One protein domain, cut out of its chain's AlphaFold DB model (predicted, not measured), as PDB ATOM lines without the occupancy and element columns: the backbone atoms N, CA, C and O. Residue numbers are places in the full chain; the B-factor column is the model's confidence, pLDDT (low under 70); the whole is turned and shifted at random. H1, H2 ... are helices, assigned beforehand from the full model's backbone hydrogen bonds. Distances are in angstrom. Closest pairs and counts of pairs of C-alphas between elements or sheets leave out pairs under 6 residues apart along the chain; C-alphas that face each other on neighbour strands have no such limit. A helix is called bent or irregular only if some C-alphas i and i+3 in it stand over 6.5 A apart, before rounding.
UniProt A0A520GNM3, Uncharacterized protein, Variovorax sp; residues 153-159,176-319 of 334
ATOM      1  N   ASP A 153     198.086 157.574 196.935       66.56
ATOM      2  CA  ASP A 153     198.892 157.413 195.730       66.56
ATOM      3  C   ASP A 153     198.868 158.724 194.928       66.56
ATOM      4  O   ASP A 153     197.793 159.281 194.687       66.56
ATOM      5  N   SER A 154     200.028 159.192 194.467       67.81
ATOM      6  CA  SER A 154     200.123 160.353 193.578       67.81
ATOM      7  C   SER A 154     199.360 160.150 192.262       67.81
ATOM      8  O   SER A 154     199.018 161.122 191.600       67.81
ATOM      9  N   ARG A 155     199.047 158.902 191.885       70.06
ATOM     10  CA  ARG A 155     198.154 158.565 190.764       70.06
ATOM     11  C   ARG A 155     196.677 158.856 191.049       70.06
ATOM     12  O   ARG A 155     195.913 158.998 190.099       70.06
ATOM     13  N   VAL A 156     196.266 158.892 192.319       72.94
ATOM     14  CA  VAL A 156     194.881 159.163 192.750       72.94
ATOM     15  C   VAL A 156     194.709 160.630 193.122       72.94
ATOM     16  O   VAL A 156     193.782 161.265 192.631       72.94
ATOM     17  N   LEU A 157     195.623 161.174 193.934       77.12
ATOM     18  CA  LEU A 157     195.644 162.584 194.329       77.12
ATOM     19  C   LEU A 157     196.918 163.271 193.804       77.12
ATOM     20  O   LEU A 157     197.845 163.541 194.578       77.12
ATOM     21  N   PRO A 158     197.018 163.541 192.491       73.44
ATOM     22  CA  PRO A 158     198.198 164.181 191.925       73.44
ATOM     23  C   PRO A 158     198.361 165.602 192.474       73.44
ATOM     24  O   PRO A 158     197.407 166.372 192.525       73.44
ATOM     25  N   ASN A 159     199.586 165.960 192.872       74.19
ATOM     26  CA  ASN A 159     199.952 167.289 193.389       74.19
ATOM     27  C   ASN A 159     199.215 167.757 194.665       74.19
ATOM     28  O   ASN A 159     199.412 168.893 195.094       74.19
ATOM     29  N   GLN A 176     202.963 177.264 202.395       83.50
ATOM     30  CA  GLN A 176     201.977 178.154 201.778       83.50
ATOM     31  C   GLN A 176     200.574 177.977 202.373       83.50
ATOM     32  O   GLN A 176     199.882 178.957 202.609       83.50
ATOM     33  N   LEU A 177     200.146 176.736 202.638       82.88
ATOM     34  CA  LEU A 177     198.788 176.461 203.115       82.88
ATOM     35  C   LEU A 177     198.606 176.702 204.619       82.88
ATOM     36  O   LEU A 177     197.596 177.275 205.019       82.88
ATOM     37  N   ASN A 178     199.564 176.288 205.457       85.19
ATOM     38  CA  ASN A 178     199.435 176.308 206.921       85.19
ATOM     39  C   ASN A 178     198.949 177.653 207.512       85.19
ATOM     40  O   ASN A 178     198.081 177.604 208.384       85.19
ATOM     41  N   PRO A 179     199.442 178.836 207.081       84.56
ATOM     42  CA  PRO A 179     199.016 180.120 207.648       84.56
ATOM     43  C   PRO A 179     197.507 180.382 207.533       84.56
ATOM     44  O   PRO A 179     196.928 181.075 208.372       84.56
ATOM     45  N   HIS A 180     196.848 179.801 206.525       81.94
ATOM     46  CA  HIS A 180     195.410 179.953 206.293       81.94
ATOM     47  C   HIS A 180     194.544 179.074 207.199       81.94
ATOM     48  O   HIS A 180     193.354 179.338 207.344       81.94
ATOM     49  N   PHE A 181     195.146 178.078 207.849       83.62
ATOM     50  CA  PHE A 181     194.481 177.162 208.776       83.62
ATOM     51  C   PHE A 181     194.899 177.394 210.238       83.62
ATOM     52  O   PHE A 181     194.624 176.562 211.103       83.62
ATOM     53  N   LEU A 182     195.567 178.515 210.542       84.94
ATOM     54  CA  LEU A 182     195.855 178.915 211.922       84.94
ATOM     55  C   LEU A 182     194.565 179.330 212.647       84.94
ATOM     56  O   LEU A 182     193.708 179.955 212.020       84.94
ATOM     57  N   PRO A 183     194.430 179.086 213.967       84.75
ATOM     58  CA  PRO A 183     193.224 179.444 214.716       84.75
ATOM     59  C   PRO A 183     192.814 180.916 214.583       84.75
ATOM     60  O   PRO A 183     191.629 181.219 214.485       84.75
ATOM     61  N   SER A 184     193.785 181.833 214.544       82.69
ATOM     62  CA  SER A 184     193.547 183.265 214.325       82.69
ATOM     63  C   SER A 184     192.948 183.542 212.945       82.69
ATOM     64  O   SER A 184     191.969 184.272 212.835       82.69
ATOM     65  N   THR A 185     193.494 182.922 211.896       78.06
ATOM     66  CA  THR A 185     193.018 183.084 210.517       78.06
ATOM     67  C   THR A 185     191.660 182.437 210.295       78.06
ATOM     68  O   THR A 185     190.833 183.001 209.580       78.06
ATOM     69  N   VAL A 186     191.426 181.275 210.914       81.62
ATOM     70  CA  VAL A 186     190.138 180.578 210.853       81.62
ATOM     71  C   VAL A 186     189.049 181.461 211.449       81.62
ATOM     72  O   VAL A 186     188.055 181.697 210.772       81.62
ATOM     73  N   LYS A 187     189.272 182.033 212.644       82.50
ATOM     74  CA  LYS A 187     188.314 182.931 213.314       82.50
ATOM     75  C   LYS A 187     187.841 184.088 212.433       82.50
ATOM     76  O   LYS A 187     186.662 184.409 212.461       82.50
ATOM     77  N   LEU A 188     188.728 184.662 211.621       75.81
ATOM     78  CA  LEU A 188     188.402 185.769 210.710       75.81
ATOM     79  C   LEU A 188     187.469 185.379 209.549       75.81
ATOM     80  O   LEU A 188     186.970 186.262 208.861       75.81
ATOM     81  N   GLY A 189     187.283 184.084 209.285       75.00
ATOM     82  CA  GLY A 189     186.429 183.566 208.211       75.00
ATOM     83  C   GLY A 189     185.249 182.726 208.707       75.00
ATOM     84  O   GLY A 189     184.654 182.012 207.903       75.00
ATOM     85  N   LEU A 190     184.935 182.752 210.010       81.19
ATOM     86  CA  LEU A 190     183.908 181.880 210.600       81.19
ATOM     87  C   LEU A 190     182.473 182.381 210.423       81.19
ATOM     88  O   LEU A 190     181.564 181.558 210.483       81.19
ATOM     89  N   ASP A 191     182.249 183.671 210.176       84.19
ATOM     90  CA  ASP A 191     180.898 184.256 210.179       84.19
ATOM     91  C   ASP A 191     179.935 183.535 209.221       84.19
ATOM     92  O   ASP A 191     178.791 183.242 209.569       84.19
ATOM     93  N   ARG A 192     180.417 183.173 208.023       82.06
ATOM     94  CA  ARG A 192     179.623 182.462 207.010       82.06
ATOM     95  C   ARG A 192     179.343 180.999 207.400       82.06
ATOM     96  O   ARG A 192     178.167 180.631 207.428       82.06
ATOM     97  N   PRO A 193     180.347 180.166 207.754       85.81
ATOM     98  CA  PRO A 193     180.096 178.840 208.322       85.81
ATOM     99  C   PRO A 193     179.185 178.842 209.559       85.81
ATOM    100  O   PRO A 193     178.385 177.922 209.721       85.81
ATOM    101  N   LEU A 194     179.269 179.855 210.428       88.31
ATOM    102  CA  LEU A 194     178.417 179.971 211.616       88.31
ATOM    103  C   LEU A 194     176.958 180.244 211.246       88.31
ATOM    104  O   LEU A 194     176.073 179.561 211.754       88.31
ATOM    105  N   ALA A 195     176.707 181.177 210.322       88.75
ATOM    106  CA  ALA A 195     175.360 181.442 209.819       88.75
ATOM    107  C   ALA A 195     174.740 180.198 209.159       88.75
ATOM    108  O   ALA A 195     173.585 179.863 209.423       88.75
ATOM    109  N   LEU A 196     175.525 179.466 208.360       89.12
ATOM    110  CA  LEU A 196     175.101 178.188 207.784       89.12
ATOM    111  C   LEU A 196     174.779 177.158 208.878       89.12
ATOM    112  O   LEU A 196     173.749 176.491 208.821       89.12
ATOM    113  N   SER A 197     175.645 177.036 209.886       91.06
ATOM    114  CA  SER A 197     175.460 176.089 210.991       91.06
ATOM    115  C   SER A 197     174.193 176.387 211.793       91.06
ATOM    116  O   SER A 197     173.476 175.458 212.156       91.06
ATOM    117  N   ALA A 198     173.879 177.666 212.018       92.25
ATOM    118  CA  ALA A 198     172.643 178.082 212.674       92.25
ATOM    119  C   ALA A 198     171.397 177.667 211.872       92.25
ATOM    120  O   ALA A 198     170.429 177.190 212.458       92.25
ATOM    121  N   ALA A 199     171.438 177.772 210.539       87.88
ATOM    122  CA  ALA A 199     170.333 177.344 209.680       87.88
ATOM    123  C   ALA A 199     170.092 175.822 209.741       87.88
ATOM    124  O   ALA A 199     168.945 175.387 209.852       87.88
ATOM    125  N   TYR A 200     171.158 175.011 209.722       90.12
ATOM    126  CA  TYR A 200     171.048 173.556 209.905       90.12
ATOM    127  C   TYR A 200     170.509 173.197 211.296       90.12
ATOM    128  O   TYR A 200     169.597 172.378 211.400       90.12
ATOM    129  N   LEU A 201     171.020 173.841 212.353       91.94
ATOM    130  CA  LEU A 201     170.573 173.607 213.728       91.94
ATOM    131  C   LEU A 201     169.084 173.925 213.900       91.94
ATOM    132  O   LEU A 201     168.341 173.092 214.413       91.94
ATOM    133  N   GLN A 202     168.633 175.075 213.397       91.19
ATOM    134  CA  GLN A 202     167.220 175.458 213.420       91.19
ATOM    135  C   GLN A 202     166.344 174.447 212.661       91.19
ATOM    136  O   GLN A 202     165.229 174.131 213.085       91.19
ATOM    137  N   GLY A 203     166.846 173.914 211.542       87.56
ATOM    138  CA  GLY A 203     166.217 172.808 210.823       87.56
ATOM    139  C   GLY A 203     166.005 171.601 211.735       87.56
ATOM    140  O   GLY A 203     164.862 171.179 211.937       87.56
ATOM    141  N   TRP A 204     167.082 171.117 212.358       91.31
ATOM    142  CA  TRP A 204     167.061 169.948 213.239       91.31
ATOM    143  C   TRP A 204     166.174 170.133 214.471       91.31
ATOM    144  O   TRP A 204     165.402 169.231 214.794       91.31
ATOM    145  N   GLU A 205     166.223 171.298 215.117       90.12
ATOM    146  CA  GLU A 205     165.367 171.638 216.263       90.12
ATOM    147  C   GLU A 205     163.881 171.639 215.887       90.12
ATOM    148  O   GLU A 205     163.038 171.203 216.666       90.12
ATOM    149  N   SER A 206     163.552 172.047 214.657       88.81
ATOM    150  CA  SER A 206     162.184 171.986 214.127       88.81
ATOM    151  C   SER A 206     161.749 170.586 213.663       88.81
ATOM    152  O   SER A 206     160.683 170.443 213.066       88.81
ATOM    153  N   GLY A 207     162.571 169.554 213.883       86.06
ATOM    154  CA  GLY A 207     162.324 168.190 213.411       86.06
ATOM    155  C   GLY A 207     162.455 168.021 211.893       86.06
ATOM    156  O   GLY A 207     162.075 166.982 211.353       86.06
ATOM    157  N   ARG A 208     162.987 169.025 211.183       86.06
ATOM    158  CA  ARG A 208     163.169 169.005 209.729       86.06
ATOM    159  C   ARG A 208     164.607 168.634 209.386       86.06
ATOM    160  O   ARG A 208     165.537 169.376 209.680       86.06
ATOM    161  N   MET A 209     164.771 167.499 208.716       83.50
ATOM    162  CA  MET A 209     166.045 167.092 208.117       83.50
ATOM    163  C   MET A 209     166.039 167.498 206.645       83.50
ATOM    164  O   MET A 209     165.139 167.094 205.905       83.50
ATOM    165  N   LEU A 210     167.024 168.283 206.212       77.75
ATOM    166  CA  LEU A 210     167.079 168.817 204.842       77.75
ATOM    167  C   LEU A 210     167.390 167.724 203.809       77.75
ATOM    168  O   LEU A 210     166.937 167.787 202.667       77.75
ATOM    169  N   HIS A 211     168.116 166.688 204.227       79.12
ATOM    170  CA  HIS A 211     168.581 165.574 203.401       79.12
ATOM    171  C   HIS A 211     168.118 164.217 203.955       79.12
ATOM    172  O   HIS A 211     168.782 163.185 203.803       79.12
ATOM    173  N   GLY A 212     166.950 164.214 204.603       81.81
ATOM    174  CA  GLY A 212     166.195 163.025 205.007       81.81
ATOM    175  C   GLY A 212     166.666 162.345 206.293       81.81
ATOM    176  O   GLY A 212     165.854 161.721 206.970       81.81
ATOM    177  N   ASN A 213     167.940 162.460 206.672       84.75
ATOM    178  CA  ASN A 213     168.436 161.968 207.959       84.75
ATOM    179  C   ASN A 213     169.639 162.781 208.462       84.75
ATOM    180  O   ASN A 213     170.366 163.386 207.675       84.75
ATOM    181  N   LEU A 214     169.893 162.711 209.772       86.12
ATOM    182  CA  LEU A 214     170.961 163.466 210.435       86.12
ATOM    183  C   LEU A 214     172.353 163.186 209.851       86.12
ATOM    184  O   LEU A 214     173.174 164.090 209.739       86.12
ATOM    185  N   LYS A 215     172.642 161.939 209.463       86.06
ATOM    186  CA  LYS A 215     173.947 161.586 208.890       86.06
ATOM    187  C   LYS A 215     174.159 162.298 207.554       86.06
ATOM    188  O   LYS A 215     175.229 162.859 207.329       86.06
ATOM    189  N   SER A 216     173.156 162.276 206.681       82.44
ATOM    190  CA  SER A 216     173.177 162.991 205.406       82.44
ATOM    191  C   SER A 216     173.332 164.493 205.628       82.44
ATOM    192  O   SER A 216     174.209 165.090 205.008       82.44
ATOM    193  N   ASP A 217     172.563 165.077 206.550       86.12
ATOM    194  CA  ASP A 217     172.647 166.503 206.882       86.12
ATOM    195  C   ASP A 217     174.034 166.893 207.388       86.12
ATOM    196  O   ASP A 217     174.590 167.879 206.922       86.12
ATOM    197  N   LEU A 218     174.650 166.095 208.265       88.88
ATOM    198  CA  LEU A 218     176.011 166.344 208.748       88.88
ATOM    199  C   LEU A 218     177.052 166.277 207.625       88.88
ATOM    200  O   LEU A 218     177.979 167.088 207.598       88.88
ATOM    201  N   HIS A 219     176.909 165.343 206.680       84.88
ATOM    202  CA  HIS A 219     177.781 165.298 205.505       84.88
ATOM    203  C   HIS A 219     177.628 166.561 204.648       84.88
ATOM    204  O   HIS A 219     178.642 167.153 204.271       84.88
ATOM    205  N   HIS A 220     176.392 166.997 204.391       86.44
ATOM    206  CA  HIS A 220     176.107 168.189 203.588       86.44
ATOM    207  C   HIS A 220     176.606 169.460 204.292       86.44
ATOM    208  O   HIS A 220     177.409 170.202 203.728       86.44
ATOM    209  N   TRP A 221     176.273 169.626 205.573       88.38
ATOM    210  CA  TRP A 221     176.758 170.703 206.432       88.38
ATOM    211  C   TRP A 221     178.286 170.795 206.462       88.38
ATOM    212  O   TRP A 221     178.841 171.890 206.345       88.38
ATOM    213  N   SER A 222     178.986 169.660 206.593       88.94
ATOM    214  CA  SER A 222     180.454 169.642 206.634       88.94
ATOM    215  C   SER A 222     181.080 170.098 205.313       88.94
ATOM    216  O   SER A 222     182.048 170.863 205.318       88.94
ATOM    217  N   ALA A 223     180.509 169.663 204.185       85.81
ATOM    218  CA  ALA A 223     180.962 170.054 202.862       85.81
ATOM    219  C   ALA A 223     180.715 171.546 202.632       85.81
ATOM    220  O   ALA A 223     181.635 172.249 202.219       85.81
ATOM    221  N   ASP A 224     179.521 172.041 202.960       87.12
ATOM    222  CA  ASP A 224     179.158 173.440 202.759       87.12
ATOM    223  C   ASP A 224     179.933 174.389 203.669       87.12
ATOM    224  O   ASP A 224     180.413 175.426 203.217       87.12
ATOM    225  N   SER A 225     180.147 174.010 204.926       87.94
ATOM    226  CA  SER A 225     180.936 174.806 205.867       87.94
ATOM    227  C   SER A 225     182.397 174.915 205.424       87.94
ATOM    228  O   SER A 225     182.960 176.012 205.416       87.94
ATOM    229  N   LEU A 226     183.016 173.801 205.009       86.44
ATOM    230  CA  LEU A 226     184.378 173.819 204.470       86.44
ATOM    231  C   LEU A 226     184.443 174.599 203.154       86.44
ATOM    232  O   LEU A 226     185.381 175.356 202.920       86.44
ATOM    233  N   GLY A 227     183.439 174.431 202.305       84.81
ATOM    234  CA  GLY A 227     183.309 175.121 201.040       84.81
ATOM    235  C   GLY A 227     183.217 176.632 201.157       84.81
ATOM    236  O   GLY A 227     183.993 177.335 200.520       84.81
ATOM    237  N   LEU A 228     182.333 177.131 202.021       85.81
ATOM    238  CA  LEU A 228     182.214 178.557 202.334       85.81
ATOM    239  C   LEU A 228     183.502 179.101 202.960       85.81
ATOM    240  O   LEU A 228     183.940 180.196 202.622       85.81
ATOM    241  N   PHE A 229     184.150 178.331 203.837       85.62
ATOM    242  CA  PHE A 229     185.432 178.731 204.416       85.62
ATOM    243  C   PHE A 229     186.544 178.857 203.358       85.62
ATOM    244  O   PHE A 229     187.373 179.772 203.409       85.62
ATOM    245  N   LEU A 230     186.584 177.930 202.396       84.69
ATOM    246  CA  LEU A 230     187.611 177.900 201.359       84.69
ATOM    247  C   LEU A 230     187.335 178.885 200.228       84.69
ATOM    248  O   LEU A 230     188.267 179.542 199.780       84.69
ATOM    249  N   CYS A 231     186.094 178.961 199.760       82.00
ATOM    250  CA  CYS A 231     185.709 179.619 198.515       82.00
ATOM    251  C   CYS A 231     184.744 180.784 198.709       82.00
ATOM    252  O   CYS A 231     184.394 181.395 197.711       82.00
ATOM    253  N   GLY A 232     184.313 181.093 199.933       82.69
ATOM    254  CA  GLY A 232     183.369 182.176 200.185       82.69
ATOM    255  C   GLY A 232     182.035 181.975 199.467       82.69
ATOM    256  O   GLY A 232     181.543 180.853 199.322       82.69
ATOM    257  N   ASP A 233     181.466 183.083 198.998       79.38
ATOM    258  CA  ASP A 233     180.157 183.120 198.343       79.38
ATOM    259  C   ASP A 233     180.176 182.395 196.974       79.38
ATOM    260  O   ASP A 233     179.136 182.004 196.448       79.38
ATOM    261  N   GLU A 234     181.358 182.118 196.414       78.38
ATOM    262  CA  GLU A 234     181.531 181.389 195.156       78.38
ATOM    263  C   GLU A 234     181.349 179.865 195.277       78.38
ATOM    264  O   GLU A 234     181.347 179.175 194.250       78.38
ATOM    265  N   TRP A 235     181.187 179.332 196.493       77.88
ATOM    266  CA  TRP A 235     180.941 177.906 196.739       77.88
ATOM    267  C   TRP A 235     179.571 177.417 196.234       77.88
ATOM    268  O   TRP A 235     179.444 176.274 195.796       77.88
ATOM    269  N   THR A 236     178.544 178.268 196.272       64.38
ATOM    270  CA  THR A 236     177.127 177.859 196.202       64.38
ATOM    271  C   THR A 236     176.521 177.854 194.797       64.38
ATOM    272  O   THR A 236     175.411 177.361 194.600       64.38
ATOM    273  N   ALA A 237     177.226 178.366 193.787       50.41
ATOM    274  CA  ALA A 237     176.680 178.490 192.438       50.41
ATOM    275  C   ALA A 237     176.636 177.135 191.699       50.41
ATOM    276  O   ALA A 237     177.540 176.819 190.921       50.41
ATOM    277  N   GLY A 238     175.561 176.363 191.919       53.28
ATOM    278  CA  GLY A 238     175.091 175.307 191.010       53.28
ATOM    279  C   GLY A 238     175.541 173.873 191.302       53.28
ATOM    280  O   GLY A 238     175.612 173.067 190.373       53.28
ATOM    281  N   ARG A 239     175.861 173.524 192.552       64.62
ATOM    282  CA  ARG A 239     176.357 172.180 192.874       64.62
ATOM    283  C   ARG A 239     175.237 171.192 193.216       64.62
ATOM    284  O   ARG A 239     174.436 171.427 194.112       64.62
ATOM    285  N   ASP A 240     175.289 170.021 192.588       75.38
ATOM    286  CA  ASP A 240     174.646 168.810 193.101       75.38
ATOM    287  C   ASP A 240     175.533 168.197 194.197       75.38
ATOM    288  O   ASP A 240     176.558 167.559 193.933       75.38
ATOM    289  N   LEU A 241     175.165 168.446 195.455       75.50
ATOM    290  CA  LEU A 241     175.926 167.995 196.617       75.50
ATOM    291  C   LEU A 241     175.966 166.460 196.724       75.50
ATOM    292  O   LEU A 241     176.942 165.906 197.231       75.50
ATOM    293  N   SER A 242     174.994 165.757 196.132       77.06
ATOM    294  CA  SER A 242     175.009 164.294 196.051       77.06
ATOM    295  C   SER A 242     176.147 163.803 195.157       77.06
ATOM    296  O   SER A 242     176.893 162.904 195.549       77.06
ATOM    297  N   LEU A 243     176.346 164.430 193.989       82.12
ATOM    298  CA  LEU A 243     177.467 164.112 193.092       82.12
ATOM    299  C   LEU A 243     178.823 164.450 193.720       82.12
ATOM    300  O   LEU A 243     179.796 163.714 193.539       82.12
ATOM    301  N   TYR A 244     178.896 165.537 194.490       81.31
ATOM    302  CA  TYR A 244     180.103 165.902 195.230       81.31
ATOM    303  C   TYR A 244     180.477 164.858 196.284       81.31
ATOM    304  O   TYR A 244     181.621 164.395 196.325       81.31
ATOM    305  N   LEU A 245     179.510 164.431 197.097       81.50
ATOM    306  CA  LEU A 245     179.723 163.391 198.101       81.50
ATOM    307  C   LEU A 245     180.052 162.038 197.456       81.50
ATOM    308  O   LEU A 245     180.918 161.320 197.956       81.50
ATOM    309  N   GLU A 246     179.450 161.708 196.310       85.19
ATOM    310  CA  GLU A 246     179.812 160.503 195.555       85.19
ATOM    311  C   GLU A 246     181.262 160.560 195.042       85.19
ATOM    312  O   GLU A 246     182.001 159.566 195.093       85.19
ATOM    313  N   ALA A 247     181.707 161.725 194.567       85.25
ATOM    314  CA  ALA A 247     183.081 161.924 194.131       85.25
ATOM    315  C   ALA A 247     184.078 161.800 195.302       85.25
ATOM    316  O   ALA A 247     185.121 161.159 195.134       85.25
ATOM    317  N   ILE A 248     183.748 162.317 196.493       84.00
ATOM    318  CA  ILE A 248     184.543 162.099 197.716       84.00
ATOM    319  C   ILE A 248     184.602 160.608 198.061       84.00
ATOM    320  O   ILE A 248     185.698 160.059 198.184       84.00
ATOM    321  N   ALA A 249     183.456 159.929 198.130       82.50
ATOM    322  CA  ALA A 249     183.396 158.503 198.450       82.50
ATOM    323  C   ALA A 249     184.211 157.656 197.455       82.50
ATOM    324  O   ALA A 249     184.919 156.727 197.842       82.50
ATOM    325  N   THR A 250     184.184 158.015 196.169       84.25
ATOM    326  CA  THR A 250     184.985 157.366 195.121       84.25
ATOM    327  C   THR A 250     186.495 157.535 195.355       84.25
ATOM    328  O   THR A 250     187.272 156.608 195.102       84.25
ATOM    329  N   LEU A 251     186.938 158.707 195.822       81.81
ATOM    330  CA  LEU A 251     188.342 158.941 196.177       81.81
ATOM    331  C   LEU A 251     188.754 158.148 197.414       81.81
ATOM    332  O   LEU A 251     189.795 157.488 197.392       81.81
ATOM    333  N   GLU A 252     187.939 158.185 198.466       79.50
ATOM    334  CA  GLU A 252     188.175 157.431 199.698       79.50
ATOM    335  C   GLU A 252     188.251 155.930 199.429       79.50
ATOM    336  O   GLU A 252     189.158 155.261 199.932       79.50
ATOM    337  N   GLU A 253     187.371 155.407 198.573       77.75
ATOM    338  CA  GLU A 253     187.396 154.012 198.144       77.75
ATOM    339  C   GLU A 253     188.718 153.679 197.446       77.75
ATOM    340  O   GLU A 253     189.332 152.662 197.752       77.75
ATOM    341  N   ALA A 254     189.204 154.524 196.532       77.19
ATOM    342  CA  ALA A 254     190.443 154.261 195.804       77.19
ATOM    343  C   ALA A 254     191.697 154.340 196.694       77.19
ATOM    344  O   ALA A 254     192.608 153.518 196.547       77.19
ATOM    345  N   ILE A 255     191.738 155.300 197.625       75.19
ATOM    346  CA  ILE A 255     192.814 155.437 198.619       75.19
ATOM    347  C   ILE A 255     192.815 154.217 199.546       75.19
ATOM    348  O   ILE A 255     193.853 153.577 199.737       75.19
ATOM    349  N   SER A 256     191.639 153.842 200.048       71.50
ATOM    350  CA  SER A 256     191.450 152.680 200.914       71.50
ATOM    351  C   SER A 256     191.793 151.384 200.184       71.50
ATOM    352  O   SER A 256     192.557 150.571 200.696       71.50
ATOM    353  N   PHE A 257     191.321 151.199 198.950       70.25
ATOM    354  CA  PHE A 257     191.520 149.973 198.178       70.25
ATOM    355  C   PHE A 257     193.000 149.611 198.054       70.25
ATOM    356  O   PHE A 257     193.373 148.445 198.185       70.25
ATOM    357  N   ARG A 258     193.874 150.605 197.868       66.69
ATOM    358  CA  ARG A 258     195.319 150.372 197.832       66.69
ATOM    359  C   ARG A 258     195.882 149.919 199.176       66.69
ATOM    360  O   ARG A 258     196.745 149.043 199.200       66.69
ATOM    361  N   ALA A 259     195.394 150.492 200.269       63.78
ATOM    362  CA  ALA A 259     195.788 150.098 201.614       63.78
ATOM    363  C   ALA A 259     195.300 148.681 201.983       63.78
ATOM    364  O   ALA A 259     195.983 147.991 202.737       63.78
ATOM    365  N   PHE A 260     194.153 148.244 201.447       60.78
ATOM    366  CA  PHE A 260     193.510 146.966 201.787       60.78
ATOM    367  C   PHE A 260     193.799 145.816 200.813       60.78
ATOM    368  O   PHE A 260     193.715 144.655 201.209       60.78
ATOM    369  N   HIS A 261     194.171 146.105 199.561       67.44
ATOM    370  CA  HIS A 261     194.268 145.089 198.503       67.44
ATOM    371  C   HIS A 261     195.557 145.140 197.664       67.44
ATOM    372  O   HIS A 261     195.485 145.090 196.435       67.44
ATOM    373  N   PRO A 262     196.754 145.179 198.273       60.16
ATOM    374  CA  PRO A 262     198.039 145.317 197.569       60.16
ATOM    375  C   PRO A 262     198.254 144.346 196.392       60.16
ATOM    376  O   PRO A 262     198.834 144.733 195.381       60.16
ATOM    377  N   PHE A 263     197.736 143.117 196.465       61.62
ATOM    378  CA  PHE A 263     197.773 142.168 195.345       61.62
ATOM    379  C   PHE A 263     196.925 142.625 194.141       61.62
ATOM    380  O   PHE A 263     197.409 142.676 193.010       61.62
ATOM    381  N   PHE A 264     195.669 143.024 194.377       64.25
ATOM    382  CA  PHE A 264     194.778 143.525 193.328       64.25
ATOM    383  C   PHE A 264     195.161 144.925 192.861       64.25
ATOM    384  O   PHE A 264     194.746 145.338 191.779       64.25
ATOM    385  N   VAL A 265     195.981 145.656 193.623       64.19
ATOM    386  CA  VAL A 265     196.481 146.965 193.196       64.19
ATOM    387  C   VAL A 265     197.215 146.860 191.862       64.19
ATOM    388  O   VAL A 265     197.094 147.744 191.026       64.19
ATOM    389  N   ARG A 266     197.935 145.772 191.588       64.56
ATOM    390  CA  ARG A 266     198.631 145.646 190.300       64.56
ATOM    391  C   ARG A 266     197.675 145.543 189.101       64.56
ATOM    392  O   ARG A 266     198.015 146.033 188.030       64.56
ATOM    393  N   TRP A 267     196.490 144.959 189.287       65.00
ATOM    394  CA  TRP A 267     195.595 144.561 188.190       65.00
ATOM    395  C   TRP A 267     194.319 145.404 188.095       65.00
ATOM    396  O   TRP A 267     193.912 145.799 187.009       65.00
ATOM    397  N   MET A 268     193.703 145.737 189.229       67.75
ATOM    398  CA  MET A 268     192.434 146.474 189.299       67.75
ATOM    399  C   MET A 268     192.605 147.967 189.587       67.75
ATOM    400  O   MET A 268     191.707 148.767 189.311       67.75
ATOM    401  N   PHE A 269     193.749 148.372 190.142       70.00
ATOM    402  CA  PHE A 269     193.997 149.782 190.434       70.00
ATOM    403  C   PHE A 269     194.017 150.682 189.199       70.00
ATOM    404  O   PHE A 269     193.586 151.821 189.343       70.00
ATOM    405  N   PRO A 270     194.445 150.262 187.991       74.31
ATOM    406  CA  PRO A 270     194.336 151.123 186.811       74.31
ATOM    407  C   PRO A 270     192.896 151.598 186.556       74.31
ATOM    408  O   PRO A 270     192.668 152.791 186.360       74.31
ATOM    409  N   LEU A 271     191.913 150.698 186.672       74.50
ATOM    410  CA  LEU A 271     190.493 151.029 186.510       74.50
ATOM    411  C   LEU A 271     189.976 151.904 187.663       74.50
ATOM    412  O   LEU A 271     189.386 152.961 187.425       74.50
ATOM    413  N   LYS A 272     190.248 151.518 188.918       73.88
ATOM    414  CA  LYS A 272     189.812 152.294 190.095       73.88
ATOM    415  C   LYS A 272     190.464 153.679 190.153       73.88
ATOM    416  O   LYS A 272     189.780 154.660 190.416       73.88
ATOM    417  N   SER A 273     191.748 153.790 189.822       76.06
ATOM    418  CA  SER A 273     192.466 155.069 189.746       76.06
ATOM    419  C   SER A 273     191.987 155.948 188.590       76.06
ATOM    420  O   SER A 273     192.002 157.167 188.716       76.06
ATOM    421  N   ALA A 274     191.514 155.385 187.472       81.38
ATOM    422  CA  ALA A 274     190.879 156.171 186.415       81.38
ATOM    423  C   ALA A 274     189.559 156.801 186.892       81.38
ATOM    424  O   ALA A 274     189.347 157.996 186.675       81.38
ATOM    425  N   ARG A 275     188.708 156.031 187.592       83.88
ATOM    426  CA  ARG A 275     187.477 156.551 188.218       83.88
ATOM    427  C   ARG A 275     187.803 157.608 189.276       83.88
ATOM    428  O   ARG A 275     187.256 158.704 189.226       83.88
ATOM    429  N   ALA A 276     188.765 157.322 190.149       84.44
ATOM    430  CA  ALA A 276     189.224 158.243 191.182       84.44
ATOM    431  C   ALA A 276     189.792 159.545 190.594       84.44
ATOM    432  O   ALA A 276     189.459 160.619 191.068       84.44
ATOM    433  N   ARG A 277     190.559 159.493 189.496       83.38
ATOM    434  CA  ARG A 277     191.041 160.699 188.794       83.38
ATOM    435  C   ARG A 277     189.923 161.513 188.147       83.38
ATOM    436  O   ARG A 277     190.074 162.719 187.980       83.38
ATOM    437  N   ARG A 278     188.829 160.880 187.713       84.88
ATOM    438  CA  ARG A 278     187.643 161.610 187.229       84.88
ATOM    439  C   ARG A 278     186.949 162.320 188.389       84.88
ATOM    440  O   ARG A 278     186.688 163.506 188.264       84.88
ATOM    441  N   ALA A 279     186.755 161.627 189.510       86.19
ATOM    442  CA  ALA A 279     186.222 162.219 190.734       86.19
ATOM    443  C   ALA A 279     187.109 163.370 191.243       86.19
ATOM    444  O   ALA A 279     186.613 164.462 191.478       86.19
ATOM    445  N   TYR A 280     188.431 163.176 191.293       85.44
ATOM    446  CA  TYR A 280     189.393 164.225 191.640       85.44
ATOM    447  C   TYR A 280     189.237 165.459 190.752       85.44
ATOM    448  O   TYR A 280     189.119 166.565 191.264       85.44
ATOM    449  N   ARG A 281     189.196 165.275 189.424       84.31
ATOM    450  CA  ARG A 281     189.020 166.378 188.467       84.31
ATOM    451  C   ARG A 281     187.678 167.084 188.615       84.31
ATOM    452  O   ARG A 281     187.640 168.290 188.433       84.31
ATOM    453  N   TYR A 282     186.613 166.357 188.944       84.88
ATOM    454  CA  TYR A 282     185.315 166.957 189.237       84.88
ATOM    455  C   TYR A 282     185.399 167.868 190.470       84.88
ATOM    456  O   TYR A 282     185.108 169.053 190.372       84.88
ATOM    457  N   LEU A 283     185.923 167.355 191.591       81.31
ATOM    458  CA  LEU A 283     186.072 168.127 192.832       81.31
ATOM    459  C   LEU A 283     186.986 169.351 192.660       81.31
ATOM    460  O   LEU A 283     186.698 170.422 193.189       81.31
ATOM    461  N   PHE A 284     188.096 169.196 191.933       79.88
ATOM    462  CA  PHE A 284     189.031 170.292 191.670       79.88
ATOM    463  C   PHE A 284     188.496 171.295 190.646       79.88
ATOM    464  O   PHE A 284     188.823 172.473 190.744       79.88
ATOM    465  N   GLY A 285     187.681 170.844 189.691       79.12
ATOM    466  CA  GLY A 285     187.059 171.703 188.689       79.12
ATOM    467  C   GLY A 285     186.185 172.781 189.324       79.12
ATOM    468  O   GLY A 285     186.217 173.922 188.879       79.12
ATOM    469  N   ASP A 286     185.496 172.461 190.421       75.50
ATOM    470  CA  ASP A 286     184.694 173.439 191.163       75.50
ATOM    471  C   ASP A 286     185.563 174.504 191.849       75.50
ATOM    472  O   ASP A 286     185.248 175.694 191.808       75.50
ATOM    473  N   LEU A 287     186.693 174.095 192.440       77.56
ATOM    474  CA  LEU A 287     187.659 175.023 193.039       77.56
ATOM    475  C   LEU A 287     188.316 175.912 191.972       77.56
ATOM    476  O   LEU A 287     188.505 177.109 192.188       77.56
ATOM    477  N   GLU A 288     188.641 175.338 190.812       79.69
ATOM    478  CA  GLU A 288     189.179 176.066 189.660       79.69
ATOM    479  C   GLU A 288     188.150 177.067 189.117       79.69
ATOM    480  O   GLU A 288     188.485 178.229 188.895       79.69
ATOM    481  N   ALA A 289     186.885 176.664 188.976       79.69
ATOM    482  CA  ALA A 289     185.805 177.540 188.535       79.69
ATOM    483  C   ALA A 289     185.568 178.700 189.513       79.69
ATOM    484  O   ALA A 289     185.424 179.842 189.078       79.69
ATOM    485  N   ALA A 290     185.581 178.440 190.826       78.44
ATOM    486  CA  ALA A 290     185.488 179.487 191.844       78.44
ATOM    487  C   ALA A 290     186.651 180.489 191.734       78.44
ATOM    488  O   ALA A 290     186.432 181.702 191.723       78.44
ATOM    489  N   LEU A 291     187.880 179.994 191.560       77.88
ATOM    490  CA  LEU A 291     189.063 180.832 191.370       77.88
ATOM    491  C   LEU A 291     188.982 181.671 190.083       77.88
ATOM    492  O   LEU A 291     189.313 182.856 190.109       77.88
ATOM    493  N   LEU A 292     188.520 181.089 188.974       78.81
ATOM    494  CA  LEU A 292     188.356 181.793 187.699       78.81
ATOM    495  C   LEU A 292     187.274 182.877 187.778       78.81
ATOM    496  O   LEU A 292     187.519 184.000 187.336       78.81
ATOM    497  N   ARG A 293     186.118 182.583 188.392       77.56
ATOM    498  CA  ARG A 293     185.056 183.578 188.639       77.56
ATOM    499  C   ARG A 293     185.591 184.769 189.426       77.56
ATOM    500  O   ARG A 293     185.350 185.914 189.058       77.56
ATOM    501  N   ARG A 294     186.396 184.502 190.454       75.50
ATOM    502  CA  ARG A 294     187.012 185.546 191.269       75.50
ATOM    503  C   ARG A 294     188.048 186.375 190.521       75.50
ATOM    504  O   ARG A 294     188.137 187.577 190.734       75.50
ATOM    505  N   GLN A 295     188.845 185.755 189.656       73.75
ATOM    506  CA  GLN A 295     189.815 186.484 188.832       73.75
ATOM    507  C   GLN A 295     189.151 187.373 187.774       73.75
ATOM    508  O   GLN A 295     189.761 188.359 187.367       73.75
ATOM    509  N   ALA A 296     187.935 187.032 187.343       73.31
ATOM    510  CA  ALA A 296     187.159 187.826 186.397       73.31
ATOM    511  C   ALA A 296     186.536 189.086 187.028       73.31
ATOM    512  O   ALA A 296     186.202 190.021 186.302       73.31
ATOM    513  N   LEU A 297     186.394 189.136 188.358       68.75
ATOM    514  CA  LEU A 297     185.886 190.311 189.063       68.75
ATOM    515  C   LEU A 297     186.991 191.373 189.227       68.75
ATOM    516  O   LEU A 297     188.139 191.030 189.540       68.75
ATOM    517  N   PRO A 298     186.679 192.671 189.035       61.19
ATOM    518  CA  PRO A 298     187.622 193.739 189.336       61.19
ATOM    519  C   PRO A 298     188.044 193.664 190.813       61.19
ATOM    520  O   PRO A 298     187.245 193.274 191.665       61.19
ATOM    521  N   PRO A 299     189.310 193.985 191.144       65.38
ATOM    522  CA  PRO A 299     189.778 193.937 192.522       65.38
ATOM    523  C   PRO A 299     188.983 194.942 193.357       65.38
ATOM    524  O   PRO A 299     189.196 196.143 193.251       65.38
ATOM    525  N   ASP A 300     188.100 194.434 194.211       63.84
ATOM    526  CA  ASP A 300     187.116 195.226 194.962       63.84
ATOM    527  C   ASP A 300     187.734 196.036 196.127       63.84
ATOM    528  O   ASP A 300     187.042 196.481 197.038       63.84
ATOM    529  N   GLY A 301     189.068 196.164 196.166       59.97
ATOM    530  CA  GLY A 301     189.850 196.834 197.219       59.97
ATOM    531  C   GLY A 301     189.812 196.163 198.601       59.97
ATOM    532  O   GLY A 301     190.688 196.407 199.428       59.97
ATOM    533  N   LYS A 302     188.834 195.289 198.854       63.88
ATOM    534  CA  LYS A 302     188.647 194.567 200.114       63.88
ATOM    535  C   LYS A 302     189.579 193.364 200.205       63.88
ATOM    536  O   LYS A 302     189.803 192.643 199.231       63.88
ATOM    537  N   ALA A 303     190.120 193.140 201.401       63.62
ATOM    538  CA  ALA A 303     190.918 191.955 201.677       63.62
ATOM    539  C   ALA A 303     190.046 190.693 201.530       63.62
ATOM    540  O   ALA A 303     188.919 190.676 202.023       63.62
ATOM    541  N   PRO A 304     190.542 189.628 200.877       69.69
ATOM    542  CA  PRO A 304     189.783 188.393 200.737       69.69
ATOM    543  C   PRO A 304     189.512 187.764 202.109       69.69
ATOM    544  O   PRO A 304     190.429 187.601 202.920       69.69
ATOM    545  N   HIS A 305     188.259 187.385 202.358       70.44
ATOM    546  CA  HIS A 305     187.829 186.821 203.641       70.44
ATOM    547  C   HIS A 305     188.069 185.301 203.728       70.44
ATOM    548  O   HIS A 305     188.407 184.794 204.799       70.44
ATOM    549  N   ASP A 306     188.013 184.588 202.601       77.56
ATOM    550  CA  ASP A 306     188.213 183.136 202.507       77.56
ATOM    551  C   ASP A 306     189.668 182.724 202.190       77.56
ATOM    552  O   ASP A 306     190.526 183.538 201.822       77.56
ATOM    553  N   ALA A 307     189.965 181.432 202.353       78.94
ATOM    554  CA  ALA A 307     191.315 180.897 202.175       78.94
ATOM    555  C   ALA A 307     191.818 180.970 200.720       78.94
ATOM    556  O   ALA A 307     192.987 181.294 200.492       78.94
ATOM    557  N   LEU A 308     190.959 180.702 199.731       78.56
ATOM    558  CA  LEU A 308     191.327 180.695 198.312       78.56
ATOM    559  C   LEU A 308     191.716 182.094 197.829       78.56
ATOM    560  O   LEU A 308     192.672 182.246 197.070       78.56
ATOM    561  N   GLY A 309     191.014 183.128 198.289       74.56
ATOM    562  CA  GLY A 309     191.292 184.517 197.940       74.56
ATOM    563  C   GLY A 309     192.627 184.972 198.513       74.56
ATOM    564  O   GLY A 309     193.439 185.560 197.799       74.56
ATOM    565  N   LYS A 310     192.909 184.615 199.771       76.00
ATOM    566  CA  LYS A 310     194.200 184.900 200.413       76.00
ATOM    567  C   LYS A 310     195.353 184.207 199.674       76.00
ATOM    568  O   LYS A 310     196.345 184.859 199.350       76.00
ATOM    569  N   LEU A 311     195.195 182.938 199.292       74.81
ATOM    570  CA  LEU A 311     196.184 182.217 198.480       74.81
ATOM    571  C   LEU A 311     196.375 182.845 197.089       74.81
ATOM    572  O   LEU A 311     197.504 183.019 196.632       74.81
ATOM    573  N   ALA A 312     195.288 183.247 196.428       71.88
ATOM    574  CA  ALA A 312     195.351 183.883 195.114       71.88
ATOM    575  C   ALA A 312     196.107 185.222 195.144       71.88
ATOM    576  O   ALA A 312     196.804 185.545 194.181       71.88
ATOM    577  N   THR A 313     196.024 185.984 196.243       68.88
ATOM    578  CA  THR A 313     196.808 187.223 196.399       68.88
ATOM    579  C   THR A 313     198.311 186.970 196.523       68.88
ATOM    580  O   THR A 313     199.085 187.739 195.961       68.88
ATOM    581  N   MET A 314     198.733 185.867 197.151       62.12
ATOM    582  CA  MET A 314     200.149 185.474 197.229       62.12
ATOM    583  C   MET A 314     200.704 184.997 195.881       62.12
ATOM    584  O   MET A 314     201.890 185.157 195.600       62.12
ATOM    585  N   CYS A 315     199.853 184.412 195.033       53.38
ATOM    586  CA  CYS A 315     200.228 183.965 193.692       53.38
ATOM    587  C   CYS A 315     200.174 185.070 192.629       53.38
ATOM    588  O   CYS A 315     200.572 184.810 191.490       53.38
ATOM    589  N   ARG A 316     199.702 186.284 192.951       49.03
ATOM    590  CA  ARG A 316     199.831 187.423 192.035       49.03
ATOM    591  C   ARG A 316     201.305 187.832 192.004       49.03
ATOM    592  O   ARG A 316     201.813 188.294 193.024       49.03
ATOM    593  N   PRO A 317     202.019 187.677 190.872       41.34
ATOM    594  CA  PRO A 317     203.354 188.233 190.775       41.34
ATOM    595  C   PRO A 317     203.245 189.743 190.985       41.34
ATOM    596  O   PRO A 317     202.391 190.395 190.381       41.34
ATOM    597  N   ALA A 318     204.142 190.301 191.795       35.66
ATOM    598  CA  ALA A 318     204.278 191.739 192.023       35.66
ATOM    599  C   ALA A 318     204.620 192.547 190.748       35.66
ATOM    600  O   ALA A 318     204.896 193.733 190.832       35.66
ATOM    601  N   ASN A 319     204.575 191.936 189.560       34.97
ATOM    602  CA  ASN A 319     204.735 192.599 188.279       34.97
ATOM    603  C   ASN A 319     203.702 192.074 187.277       34.97
ATOM    604  O   ASN A 319     203.768 190.925 186.824       34.97
TER     605      ASN A 319
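AT A GLANCE: This is residues 153 to 159 and 176 to 319 of the 334 residues of an uncharacterized protein of Variovorax sp (UniProt A0A520GNM3). Two helical arms meet at an angle: H5 and the long H7 cross each other in one arm, with short H6 at its tip, and the hairpin of H3 and H4 makes the other, pointing away from the last part of H7. H8 packs where the arms meet, H1 packs on H8, and residues 296 to 302, of which 296 belongs to H7, stick out as a free loop. The printed part has 151 residues with eight named helices, H1 to H8 in chain order, and no named strand: it is all helix. It is only just loose, close to compact, with a radius of gyration of the C-alphas of 18.1 A, and flat, spanning 54 by 54 by 29 A.

HOW THE PARTS SIT: H7, residues 269 to 296, is the longest helix. It touches H5, residues 241 to 260, at a steep tilt of 42 degrees, opposite ways; their closest C-alphas, of Ala 247 and Ala 279, are 4.6 A apart. H6, residues 262 to 265, is near H7, and they meet only through their link. H4, residues 214 to 235, has a kink of 90 degrees near residue 229 and is irregular: C-alphas 230 and 233 are 9.6 A apart. With residues 231 to 235 alone it touches residues 287 to 294 of H7; the closest C-alphas, of Glu 234 and Ala 290, are 5.5 A apart. H3, residues 191 to 205, forms a helical hairpin with H4, at a shallow tilt of 22 degrees; the closest C-alphas, of Pro 193 and Ser 225, are 4.8 A apart. H8, residues 307 to 314, touches H4, closest at the C-alphas of Leu 230 and Ala 307, 4.8 A apart. H1, residues 176 to 181, only just irregular with C-alphas 176 and 179 6.9 A apart, touches H8, closest at the C-alphas of His 180 and Ala 307, 5.9 A apart. H2, residues 183 to 187, touches no helix. Every O i to N i+4 pair is within hydrogen-bond range in H2, H3, H5 and H8; the counts are 15 of 18 in H4, 23 of 24 in H7 and 0 of 2 in H1, where 2 of 3 O i to N i+3 pairs are within range, and H6 is too short for an O i to N i+4 pair.

IN THESE COORDINATES: H7 runs 38.9 A, from C-alpha 269 at (193.997, 149.782, 190.434) to C-alpha 296 at (187.159, 187.826, 186.397). H5 measures 27.9 A, H4 22.3 A and H3 20.9 A from first to last C-alpha. H1 begins at C-alpha 176, (201.977, 178.154, 201.778).

THE WHOLE: The C-alphas farthest apart, of Phe 263 and Gly 301, are 55.3 A apart. Residues 160 to 175 are not printed, and C-alphas 159 and 176 are 13.9 A apart across this cut. No link between named helices is long. The mean pLDDT of the printed part is 77.1; it is under 70 in residues 153 to 154, 236 to 239, 258 to 268, 297 to 304 and 313 to 319.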